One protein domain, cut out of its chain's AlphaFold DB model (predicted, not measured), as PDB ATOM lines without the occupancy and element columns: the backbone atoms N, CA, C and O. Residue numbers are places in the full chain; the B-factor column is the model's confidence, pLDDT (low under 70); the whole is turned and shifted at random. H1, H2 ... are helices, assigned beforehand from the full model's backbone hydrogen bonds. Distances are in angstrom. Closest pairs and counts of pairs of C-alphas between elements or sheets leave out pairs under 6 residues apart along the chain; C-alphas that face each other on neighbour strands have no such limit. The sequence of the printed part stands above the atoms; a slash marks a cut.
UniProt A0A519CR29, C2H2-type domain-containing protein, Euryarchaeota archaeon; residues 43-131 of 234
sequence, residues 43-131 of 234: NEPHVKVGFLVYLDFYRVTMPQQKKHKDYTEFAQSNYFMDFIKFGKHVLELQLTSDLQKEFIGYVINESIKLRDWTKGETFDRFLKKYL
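What this domain is: This is residues 43 to 131 of the 234 residues of the protein "C2H2-type domain-containing protein" of Euryarchaeota archaeon (UniProt A0A519CR29). Two helices, H1 and H3, cross at close quarters and make the core, with the short H2 at one end of the domain and H5 at the other. H4 packs on H1 with residues 104 to 109 and joins H5 to this core, while the loop of residues 62 to 67 sticks out. The printed part has 89 residues with five named helices, H1 to H5 in chain order, and no named strand: the class is all helix. It is compact, with a radius of gyration of the C-alphas of 12.7 A and spans of 36 by 29 by 22 A.

Where its parts are: H1, residues 45 to 61, begins with C-alpha 45 at (241.274, 235.445, 263.257) and is 24.2 A long. H2 is residues 71 to 76, 8.5 A. H3 is residues 80 to 93, 20.2 A, H4 residues 97 to 109, 18.2 A. H5, residues 120 to 131, 16.3 A, ends with C-alpha 131 at (236.867, 211.419, 250.695).

How they stand to each other: H1 is the hub, touching three helices. It touches H3 at a steep tilt of 67 degrees, only just short of about perpendicular, opposite ways; the closest C-alphas, of Gly 50 and Ile 84, are 4.2 A apart. With residues 51 to 54 alone H1 only just touches H2, with 3 pairs of C-alphas within 8 A, the closest those of Phe 51 and Phe 74, 6.8 A. H4 touches H1 at a steep tilt of 44 degrees, the same way, closest at the C-alphas of Phe 57 and Ile 108, 6.2 A. With residues 102 to 106 alone H4 touches H5, closest at the C-alphas of Phe 103 and Phe 126, 6.6 A; at 70.2 degrees they are only just about perpendicular. H1 and H5 are apart. In H1, H2, H3, H4 and H5 every O i to N i+4 pair is within hydrogen-bond range.

The domain as a whole: The C-alphas farthest apart, of Thr 72 and Leu 131, are 37.2 A apart. The printed part has no cut and no long link. No printed residue is under 70 in pLDDT.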
ATOM      1  N   ASN A  43     238.762 240.573 267.436       95.12
ATOM      2  CA  ASN A  43     239.232 240.786 266.072       95.12
ATOM      3  C   ASN A  43     240.276 239.763 265.611       95.12
ATOM      4  O   ASN A  43     240.551 239.703 264.413       95.12
ATOM      5  N   GLU A  44     240.812 238.950 266.522       97.25
ATOM      6  CA  GLU A  44     241.791 237.913 266.206       97.25
ATOM      7  C   GLU A  44     241.170 236.835 265.295       97.25
ATOM      8  O   GLU A  44     240.069 236.353 265.589       97.25
ATOM      9  N   PRO A  45     241.849 236.391 264.219       96.44
ATOM     10  CA  PRO A  45     241.274 235.445 263.257       96.44
ATOM     11  C   PRO A  45     240.758 234.149 263.896       96.44
ATOM     12  O   PRO A  45     239.611 233.759 263.685       96.44
ATOM     13  N   HIS A  46     241.566 233.520 264.751       96.88
ATOM     14  CA  HIS A  46     241.200 232.280 265.442       96.88
ATOM     15  C   HIS A  46     240.025 232.457 266.416       96.88
ATOM     16  O   HIS A  46     239.269 231.516 266.653       96.88
ATOM     17  N   VAL A  47     239.837 233.666 266.951       97.88
ATOM     18  CA  VAL A  47     238.711 233.997 267.830       97.88
ATOM     19  C   VAL A  47     237.431 234.181 267.026       97.88
ATOM     20  O   VAL A  47     236.386 233.691 267.448       97.88
ATOM     21  N   LYS A  48     237.507 234.810 265.846       96.50
ATOM     22  CA  LYS A  48     236.374 234.892 264.914       96.50
ATOM     23  C   LYS A  48     235.920 233.502 264.476       96.50
ATOM     24  O   LYS A  48     234.734 233.205 264.570       96.50
ATOM     25  N   VAL A  49     236.856 232.636 264.075       96.56
ATOM     26  CA  VAL A  49     236.539 231.244 263.717       96.56
ATOM     27  C   VAL A  49     235.951 230.502 264.917       96.56
ATOM     28  O   VAL A  49     234.894 229.894 264.790       96.56
ATOM     29  N   GLY A  50     236.565 230.602 266.100       97.50
ATOM     30  CA  GLY A  50     236.042 229.971 267.313       97.50
ATOM     31  C   GLY A  50     234.623 230.431 267.665       97.50
ATOM     32  O   GLY A  50     233.789 229.611 268.039       97.50
ATOM     33  N   PHE A  51     234.320 231.719 267.486       97.50
ATOM     34  CA  PHE A  51     232.972 232.244 267.684       97.50
ATOM     35  C   PHE A  51     231.979 231.680 266.661       97.50
ATOM     36  O   PHE A  51     230.900 231.250 267.058       97.50
ATOM     37  N   LEU A  52     232.338 231.613 265.375       95.56
ATOM     38  CA  LEU A  52     231.487 231.001 264.346       95.56
ATOM     39  C   LEU A  52     231.186 229.532 264.663       95.56
ATOM     40  O   LEU A  52     230.026 229.128 264.652       95.56
ATOM     41  N   VAL A  53     232.203 228.758 265.048       96.81
ATOM     42  CA  VAL A  53     232.023 227.353 265.438       96.81
ATOM     43  C   VAL A  53     231.154 227.226 266.693       96.81
ATOM     44  O   VAL A  53     230.337 226.316 266.789       96.81
ATOM     45  N   TYR A  54     231.281 228.145 267.653       96.38
ATOM     46  CA  TYR A  54     230.404 228.200 268.823       96.38
ATOM     47  C   TYR A  54     228.941 228.451 268.426       96.38
ATOM     48  O   TYR A  54     228.047 227.779 268.945       96.38
ATOM     49  N   LEU A  55     228.681 229.370 267.490       94.31
ATOM     50  CA  LEU A  55     227.332 229.594 266.962       94.31
ATOM     51  C   LEU A  55     226.784 228.331 266.285       94.31
ATOM     52  O   LEU A  55     225.659 227.923 266.580       94.31
ATOM     53  N   ASP A  56     227.590 227.686 265.441       93.56
ATOM     54  CA  ASP A  56     227.215 226.453 264.745       93.56
ATOM     55  C   ASP A  56     226.919 225.310 265.713       93.56
ATOM     56  O   ASP A  56     225.886 224.652 265.592       93.56
ATOM     57  N   PHE A  57     227.767 225.127 266.725       94.88
ATOM     58  CA  PHE A  57     227.584 224.111 267.752       94.88
ATOM     59  C   PHE A  57     226.231 224.262 268.451       94.88
ATOM     60  O   PHE A  57     225.477 223.294 268.538       94.88
ATOM     61  N   TYR A  58     225.879 225.466 268.913       93.31
ATOM     62  CA  TYR A  58     224.593 225.687 269.587       93.31
ATOM     63  C   TYR A  58     223.404 225.597 268.633       93.31
ATOM     64  O   TYR A  58     222.356 225.088 269.025       93.31
ATOM     65  N   ARG A  59     223.556 226.041 267.381       92.06
ATOM     66  CA  ARG A  59     222.514 225.911 266.357       92.06
ATOM     67  C   ARG A  59     222.169 224.445 266.087       92.06
ATOM     68  O   ARG A  59     220.990 224.117 265.995       92.06
ATOM     69  N   VAL A  60     223.178 223.581 265.973       92.44
ATOM     70  CA  VAL A  60     222.998 222.153 265.660       92.44
ATOM     71  C   VAL A  60     222.567 221.353 266.890       92.44
ATOM     72  O   VAL A  60     221.637 220.557 266.811       92.44
ATOM     73  N   THR A  61     223.211 221.566 268.039       92.25
ATOM     74  CA  THR A  61     222.968 220.750 269.245       92.25
ATOM     75  C   THR A  61     221.778 221.229 270.077       92.25
ATOM     76  O   THR A  61     221.215 220.452 270.847       92.25
ATOM     77  N   MET A  62     221.369 222.495 269.934       91.88
ATOM     78  CA  MET A  62     220.264 223.102 270.685       91.88
ATOM     79  C   MET A  62     219.309 223.892 269.768       91.88
ATOM     80  O   MET A  62     219.056 225.074 270.016       91.88
ATOM     81  N   PRO A  63     218.703 223.260 268.743       87.56
ATOM     82  CA  PRO A  63     217.890 223.955 267.736       87.56
ATOM     83  C   PRO A  63     216.635 224.631 268.313       87.56
ATOM     84  O   PRO A  63     216.106 225.573 267.731       87.56
ATOM     85  N   GLN A  64     216.165 224.188 269.483       89.12
ATOM     86  CA  GLN A  64     215.018 224.786 270.177       89.12
ATOM     87  C   GLN A  64     215.347 226.136 270.841       89.12
ATOM     88  O   GLN A  64     214.446 226.871 271.256       89.12
ATOM     89  N   GLN A  65     216.632 226.483 270.972       83.56
ATOM     90  CA  GLN A  65     217.056 227.720 271.612       83.56
ATOM     91  C   GLN A  65     216.846 228.913 270.666       83.56
ATOM     92  O   GLN A  65     217.659 229.194 269.794       83.56
ATOM     93  N   LYS A  66     215.768 229.674 270.886       73.50
ATOM     94  CA  LYS A  66     215.398 230.830 270.043       73.50
ATOM     95  C   LYS A  66     216.318 232.049 270.192       73.50
ATOM     96  O   LYS A  66     216.314 232.931 269.339       73.50
ATOM     97  N   LYS A  67     217.077 232.140 271.292       81.81
ATOM     98  CA  LYS A  67     217.981 233.269 271.547       81.81
ATOM     99  C   LYS A  67     219.267 233.098 270.742       81.81
ATOM    100  O   LYS A  67     220.031 232.164 271.006       81.81
ATOM    101  N   HIS A  68     219.514 234.035 269.829       79.75
ATOM    102  CA  HIS A  68     220.784 234.143 269.120       79.75
ATOM    103  C   HIS A  68     221.902 234.461 270.114       79.75
ATOM    104  O   HIS A  68     221.784 235.399 270.907       79.75
ATOM    105  N   LYS A  69     222.976 233.671 270.078       88.44
ATOM    106  CA  LYS A  69     224.149 233.915 270.914       88.44
ATOM    107  C   LYS A  69     224.932 235.108 270.374       88.44
ATOM    108  O   LYS A  69     225.101 235.233 269.163       88.44
ATOM    109  N   ASP A  70     225.440 235.964 271.247       92.44
ATOM    110  CA  ASP A  70     226.343 237.046 270.849       92.44
ATOM    111  C   ASP A  70     227.788 236.786 271.305       92.44
ATOM    112  O   ASP A  70     228.098 235.813 272.002       92.44
ATOM    113  N   TYR A  71     228.699 237.663 270.885       93.88
ATOM    114  CA  TYR A  71     230.104 237.540 271.255       93.88
ATOM    115  C   TYR A  71     230.337 237.753 272.760       93.88
ATOM    116  O   TYR A  71     231.274 237.190 273.322       93.88
ATOM    117  N   THR A  72     229.503 238.545 273.438       91.31
ATOM    118  CA  THR A  72     229.630 238.780 274.884       91.31
ATOM    119  C   THR A  72     229.373 237.486 275.649       91.31
ATOM    120  O   THR A  72     230.172 237.116 276.512       91.31
ATOM    121  N   GLU A  73     228.322 236.755 275.280       91.75
ATOM    122  CA  GLU A  73     228.017 235.435 275.829       91.75
ATOM    123  C   GLU A  73     229.132 234.430 275.526       91.75
ATOM    124  O   GLU A  73     229.530 233.664 276.405       91.75
ATOM    125  N   PHE A  74     229.685 234.455 274.310       95.12
ATOM    126  CA  PHE A  74     230.830 233.618 273.959       95.12
ATOM    127  C   PHE A  74     232.067 233.941 274.809       95.12
ATOM    128  O   PHE A  74     232.676 233.042 275.384       95.12
ATOM    129  N   ALA A  75     232.417 235.219 274.963       94.62
ATOM    130  CA  ALA A  75     233.555 235.657 275.769       94.62
ATOM    131  C   ALA A  75     233.410 235.266 277.251       94.62
ATOM    132  O   ALA A  75     234.404 234.981 277.924       94.62
ATOM    133  N   GLN A  76     232.180 235.228 277.763       91.50
ATOM    134  CA  GLN A  76     231.870 234.816 279.134       91.50
ATOM    135  C   GLN A  76     231.718 233.296 279.299       91.50
ATOM    136  O   GLN A  76     231.725 232.807 280.426       91.50
ATOM    137  N   SER A  77     231.623 232.543 278.202       92.81
ATOM    138  CA  SER A  77     231.472 231.090 278.210       92.81
ATOM    139  C   SER A  77     232.658 230.377 278.867       92.81
ATOM    140  O   SER A  77     233.827 230.747 278.687       92.81
ATOM    141  N   ASN A  78     232.356 229.277 279.562       92.81
ATOM    142  CA  ASN A  78     233.364 228.333 280.051       92.81
ATOM    143  C   ASN A  78     234.095 227.621 278.902       92.81
ATOM    144  O   ASN A  78     235.222 227.180 279.089       92.81
ATOM    145  N   TYR A  79     233.494 227.577 277.711       93.50
ATOM    146  CA  TYR A  79     234.050 226.924 276.525       93.50
ATOM    147  C   TYR A  79     234.888 227.856 275.642       93.50
ATOM    148  O   TYR A  79     235.385 227.423 274.605       93.50
ATOM    149  N   PHE A  80     235.051 229.136 276.010       95.75
ATOM    150  CA  PHE A  80     235.754 230.121 275.174       95.75
ATOM    151  C   PHE A  80     237.119 229.606 274.701       95.75
ATOM    152  O   PHE A  80     237.415 229.639 273.511       95.75
ATOM    153  N   MET A  81     237.931 229.077 275.624       95.81
ATOM    154  CA  MET A  81     239.277 228.596 275.302       95.81
ATOM    155  C   MET A  81     239.263 227.389 274.360       95.81
ATOM    156  O   MET A  81     240.106 227.316 273.469       95.81
ATOM    157  N   ASP A  82     238.311 226.475 274.521       96.62
ATOM    158  CA  ASP A  82     238.211 225.277 273.688       96.62
ATOM    159  C   ASP A  82     237.839 225.627 272.242       96.62
ATOM    160  O   ASP A  82     238.495 225.176 271.301       96.62
ATOM    161  N   PHE A  83     236.848 226.504 272.056       97.81
ATOM    162  CA  PHE A  83     236.412 226.931 270.726       97.81
ATOM    163  C   PHE A  83     237.467 227.769 270.002       97.81
ATOM    164  O   PHE A  83     237.684 227.557 268.812       97.81
ATOM    165  N   ILE A  84     238.172 228.685 270.681       97.44
ATOM    166  CA  ILE A  84     239.257 229.435 270.020       97.44
ATOM    167  C   ILE A  84     240.473 228.545 269.737       97.44
ATOM    168  O   ILE A  84     241.173 228.777 268.754       97.44
ATOM    169  N   LYS A  85     240.733 227.524 270.570       97.88
ATOM    170  CA  LYS A  85     241.794 226.539 270.321       97.88
ATOM    171  C   LYS A  85     241.471 225.733 269.068       97.88
ATOM    172  O   LYS A  85     242.348 225.543 268.232       97.88
ATOM    173  N   PHE A  86     240.217 225.317 268.911       98.19
ATOM    174  CA  PHE A  86     239.772 224.674 267.683       98.19
ATOM    175  C   PHE A  86     239.800 225.629 266.483       98.19
ATOM    176  O   PHE A  86     240.312 225.263 265.433       98.19
ATOM    177  N   GLY A  87     239.355 226.878 266.642       97.56
ATOM    178  CA  GLY A  87     239.444 227.885 265.584       97.56
ATOM    179  C   GLY A  87     240.882 228.135 265.124       97.56
ATOM    180  O   GLY A  87     241.135 228.259 263.930       97.56
ATOM    181  N   LYS A  88     241.844 228.131 266.055       97.62
ATOM    182  CA  LYS A  88     243.275 228.181 265.738       97.62
ATOM    183  C   LYS A  88     243.717 226.939 264.961       97.62
ATOM    184  O   LYS A  88     244.340 227.090 263.920       97.62
ATOM    185  N   HIS A  89     243.348 225.747 265.428       97.25
ATOM    186  CA  HIS A  89     243.678 224.489 264.757       97.25
ATOM    187  C   HIS A  89     243.170 224.452 263.308       97.25
ATOM    188  O   HIS A  89     243.926 224.122 262.403       97.25
ATOM    189  N   VAL A  90     241.926 224.870 263.069       95.31
ATOM    190  CA  VAL A  90     241.343 224.955 261.723       95.31
ATOM    191  C   VAL A  90     242.150 225.880 260.805       95.31
ATOM    192  O   VAL A  90     242.406 225.529 259.656       95.31
ATOM    193  N   LEU A  91     242.591 227.039 261.307       94.44
ATOM    194  CA  LEU A  91     243.433 227.961 260.537       94.44
ATOM    195  C   LEU A  91     244.831 227.389 260.266       94.44
ATOM    196  O   LEU A  91     245.377 227.605 259.188       94.44
ATOM    197  N   GLU A  92     245.407 226.656 261.219       94.38
ATOM    198  CA  GLU A  92     246.721 226.014 261.076       94.38
ATOM    199  C   GLU A  92     246.710 224.864 260.064       94.38
ATOM    200  O   GLU A  92     247.701 224.666 259.367       94.38
ATOM    201  N   LEU A  93     245.587 224.151 259.924       90.62
ATOM    202  CA  LEU A  93     245.401 223.153 258.864       90.62
ATOM    203  C   LEU A  93     245.370 223.789 257.459       90.62
ATOM    204  O   LEU A  93     245.603 223.105 256.460       90.62
ATOM    205  N   GLN A  94     245.083 225.094 257.381       87.25
ATOM    206  CA  GLN A  94     245.027 225.889 256.150       87.25
ATOM    207  C   GLN A  94     244.065 225.327 255.081       87.25
ATOM    208  O   GLN A  94     244.250 225.590 253.895       87.25
ATOM    209  N   LEU A  95     243.071 224.524 255.473       85.62
ATOM    210  CA  LEU A  95     242.162 223.836 254.549       85.62
ATOM    211  C   LEU A  95     241.470 224.821 253.600       85.62
ATOM    212  O   LEU A  95     241.248 225.981 253.949       85.62
ATOM    213  N   THR A  96     241.056 224.339 252.427       83.50
ATOM    214  CA  THR A  96     240.153 225.125 251.582       83.50
ATOM    215  C   THR A  96     238.855 225.417 252.333       83.50
ATOM    216  O   THR A  96     238.417 224.634 253.181       83.50
ATOM    217  N   SER A  97     238.215 226.544 252.011       84.88
ATOM    218  CA  SER A  97     237.016 227.023 252.711       84.88
ATOM    219  C   SER A  97     235.904 225.975 252.816       84.88
ATOM    220  O   SER A  97     235.190 225.935 253.817       84.88
ATOM    221  N   ASP A  98     235.749 225.118 251.807       85.94
ATOM    222  CA  ASP A  98     234.725 224.072 251.812       85.94
ATOM    223  C   ASP A  98     235.117 222.885 252.697       85.94
ATOM    224  O   ASP A  98     234.316 222.460 253.528       85.94
ATOM    225  N   LEU A  99     236.369 222.425 252.637       88.50
ATOM    226  CA  LEU A  99     236.849 221.349 253.508       88.50
ATOM    227  C   LEU A  99     236.878 221.784 254.984       88.50
ATOM    228  O   LEU A  99     236.602 220.991 255.882       88.50
ATOM    229  N   GLN A 100     237.131 223.070 255.239       92.31
ATOM    230  CA  GLN A 100     236.983 223.674 256.559       92.31
ATOM    231  C   GLN A 100     235.542 223.565 257.085       92.31
ATOM    232  O   GLN A 100     235.349 223.175 258.239       92.31
ATOM    233  N   LYS A 101     234.530 223.900 256.272       92.81
ATOM    234  CA  LYS A 101     233.115 223.782 256.672       92.81
ATOM    235  C   LYS A 101     232.741 222.329 256.955       92.81
ATOM    236  O   LYS A 101     232.096 222.063 257.965       92.81
ATOM    237  N   GLU A 102     233.184 221.407 256.105       94.56
ATOM    238  CA  GLU A 102     232.954 219.969 256.267       94.56
ATOM    239  C   GLU A 102     233.585 219.441 257.560       94.56
ATOM    240  O   GLU A 102     232.938 218.701 258.298       94.56
ATOM    241  N   PHE A 103     234.802 219.878 257.903       96.19
ATOM    242  CA  PHE A 103     235.455 219.458 259.143       96.19
ATOM    243  C   PHE A 103     234.736 219.983 260.392       96.19
ATOM    244  O   PHE A 103     234.506 219.232 261.342       96.19
ATOM    245  N   ILE A 104     234.339 221.260 260.382       96.50
ATOM    246  CA  ILE A 104     233.542 221.865 261.461       96.50
ATOM    247  C   ILE A 104     232.214 221.113 261.615       96.50
ATOM    248  O   ILE A 104     231.834 220.746 262.729       96.50
ATOM    249  N   GLY A 105     231.529 220.841 260.502       96.62
ATOM    250  CA  GLY A 105     230.293 220.066 260.482       96.62
ATOM    251  C   GLY A 105     230.492 218.656 261.033       96.62
ATOM    252  O   GLY A 105     229.724 218.226 261.887       96.62
ATOM    253  N   TYR A 106     231.551 217.962 260.618       97.38
ATOM    254  CA  TYR A 106     231.878 216.612 261.070       97.38
ATOM    255  C   TYR A 106     232.038 216.527 262.591       97.38
ATOM    256  O   TYR A 106     231.388 215.698 263.227       97.38
ATOM    257  N   VAL A 107     232.858 217.393 263.203       97.69
ATOM    258  CA  VAL A 107     233.116 217.301 264.653       97.69
ATOM    259  C   VAL A 107     231.868 217.581 265.497       97.69
ATOM    260  O   VAL A 107     231.741 217.032 266.593       97.69
ATOM    261  N   ILE A 108     230.937 218.392 264.980       96.50
ATOM    262  CA  ILE A 108     229.657 218.695 265.629       96.50
ATOM    263  C   ILE A 108     228.648 217.562 265.391       96.50
ATOM    264  O   ILE A 108     228.096 217.027 266.353       96.50
ATOM    265  N   ASN A 109     228.421 217.174 264.134       95.75
ATOM    266  CA  ASN A 109     227.386 216.214 263.738       95.75
ATOM    267  C   ASN A 109     227.671 214.803 264.263       95.75
ATOM    268  O   ASN A 109     226.759 214.125 264.730       95.75
ATOM    269  N   GLU A 110     228.937 214.382 264.277       96.19
ATOM    270  CA  GLU A 110     229.341 213.087 264.840       96.19
ATOM    271  C   GLU A 110     229.456 213.115 266.373       96.19
ATOM    272  O   GLU A 110     229.902 212.144 266.983       96.19
ATOM    273  N   SER A 111     229.075 214.225 267.018       94.81
ATOM    274  CA  SER A 111     229.128 214.390 268.474       94.81
ATOM    275  C   SER A 111     230.510 214.078 269.067       94.81
ATOM    276  O   SER A 111     230.629 213.509 270.158       94.81
ATOM    277  N   ILE A 112     231.581 214.451 268.354       97.25
ATOM    278  CA  ILE A 112     232.949 214.258 268.838       97.25
ATOM    279  C   ILE A 112     233.132 215.093 270.106       97.25
ATOM    280  O   ILE A 112     232.726 216.254 270.178       97.25
ATOM    281  N   LYS A 113     233.778 214.525 271.128       95.81
ATOM    282  CA  LYS A 113     234.055 215.252 272.374       95.81
ATOM    283  C   LYS A 113     234.948 216.456 272.079       95.81
ATOM    284  O   LYS A 113     235.998 216.299 271.466       95.81
ATOM    285  N   LEU A 114     234.589 217.633 272.597       94.38
ATOM    286  CA  LEU A 114     235.284 218.904 272.339       94.38
ATOM    287  C   LEU A 114     236.811 218.835 272.550       94.38
ATOM    288  O   LEU A 114     237.587 219.348 271.748       94.38
ATOM    289  N   ARG A 115     237.263 218.114 273.584       95.00
ATOM    290  CA  ARG A 115     238.695 217.895 273.875       95.00
ATOM    291  C   ARG A 115     239.462 217.169 272.757       95.00
ATOM    292  O   ARG A 115     240.685 217.263 272.697       95.00
ATOM    293  N   ASP A 116     238.753 216.424 271.914       97.25
ATOM    294  CA  ASP A 116     239.301 215.575 270.858       97.25
ATOM    295  C   ASP A 116     239.264 216.262 269.479       97.25
ATOM    296  O   ASP A 116     239.855 215.747 268.534       97.25
ATOM    297  N   TRP A 117     238.645 217.444 269.351       97.12
ATOM    298  CA  TRP A 117     238.487 218.155 268.070       97.12
ATOM    299  C   TRP A 117     239.808 218.572 267.413       97.12
ATOM    300  O   TRP A 117     239.863 218.746 266.204       97.12
ATOM    301  N   THR A 118     240.873 218.731 268.201       97.06
ATOM    302  CA  THR A 118     242.207 219.153 267.718       97.06
ATOM    303  C   THR A 118     243.197 217.999 267.566       97.06
ATOM    304  O   THR A 118     244.387 218.222 267.351       97.06
ATOM    305  N   LYS A 119     242.741 216.753 267.739       96.06
ATOM    306  CA  LYS A 119     243.595 215.570 267.596       96.06
ATOM    307  C   LYS A 119     243.745 215.199 266.124       96.06
ATOM    308  O   LYS A 119     242.742 215.141 265.419       96.06
ATOM    309  N   GLY A 120     244.965 214.841 265.715       92.38
ATOM    310  CA  GLY A 120     245.251 214.338 264.364       92.38
ATOM    311  C   GLY A 120     244.343 213.172 263.975       92.38
ATOM    312  O   GLY A 120     243.684 213.237 262.952       92.38
ATOM    313  N   GLU A 121     244.150 212.200 264.871       93.31
ATOM    314  CA  GLU A 121     243.251 211.060 264.633       93.31
ATOM    315  C   GLU A 121     241.802 211.478 264.307       93.31
ATOM    316  O   GLU A 121     241.123 210.838 263.506       93.31
ATOM    317  N   THR A 122     241.300 212.565 264.909       96.19
ATOM    318  CA  THR A 122     239.964 213.094 264.589       96.19
ATOM    319  C   THR A 122     239.927 213.657 263.173       96.19
ATOM    320  O   THR A 122     238.957 213.418 262.456       96.19
ATOM    321  N   PHE A 123     240.977 214.371 262.770       94.38
ATOM    322  CA  PHE A 123     241.114 214.900 261.419       94.38
ATOM    323  C   PHE A 123     241.297 213.781 260.380       94.38
ATOM    324  O   PHE A 123     240.641 213.806 259.342       94.38
ATOM    325  N   ASP A 124     242.074 212.743 260.688       91.31
ATOM    326  CA  ASP A 124     242.275 211.592 259.800       91.31
ATOM    327  C   ASP A 124     240.967 210.824 259.568       91.31
ATOM    328  O   ASP A 124     240.630 210.483 258.432       91.31
ATOM    329  N   ARG A 125     240.180 210.583 260.630       93.62
ATOM    330  CA  ARG A 125     238.851 209.958 260.501       93.62
ATOM    331  C   ARG A 125     237.885 210.830 259.703       93.62
ATOM    332  O   ARG A 125     237.116 210.292 258.907       93.62
ATOM    333  N   PHE A 126     237.926 212.147 259.907       95.38
ATOM    334  CA  PHE A 126     237.164 213.097 259.102       95.38
ATOM    335  C   PHE A 126     237.523 212.970 257.621       95.38
ATOM    336  O   PHE A 126     236.632 212.725 256.814       95.38
ATOM    337  N   LEU A 127     238.806 213.090 257.270       92.62
ATOM    338  CA  LEU A 127     239.247 213.056 255.879       92.62
ATOM    339  C   LEU A 127     238.888 211.734 255.207       92.62
ATOM    340  O   LEU A 127     238.338 211.748 254.110       92.62
ATOM    341  N   LYS A 128     239.121 210.596 255.873       90.69
ATOM    342  CA  LYS A 128     238.740 209.279 255.337       90.69
ATOM    343  C   LYS A 128     237.241 209.197 255.041       90.69
ATOM    344  O   LYS A 128     236.861 208.716 253.975       90.69
ATOM    345  N   LYS A 129     236.399 209.713 255.945       92.50
ATOM    346  CA  LYS A 129     234.945 209.774 255.743       92.50
ATOM    347  C   LYS A 129     234.577 210.724 254.601       92.50
ATOM    348  O   LYS A 129     233.805 210.339 253.736       92.50
ATOM    349  N   TYR A 130     235.126 211.936 254.584       93.19
ATOM    350  CA  TYR A 130     234.842 212.944 253.561       93.19
ATOM    351  C   TYR A 130     235.184 212.441 252.155       93.19
ATOM    352  O   TYR A 130     234.351 212.473 251.251       93.19
ATOM    353  N   LEU A 131     236.391 211.901 251.986       90.75
ATOM    354  CA  LEU A 131     236.867 211.419 250.695       90.75
ATOM    355  C   LEU A 131     236.016 210.246 250.174       90.75
ATOM    356  O   LEU A 131     235.797 210.143 248.968       90.75
TER     357      LEU A 131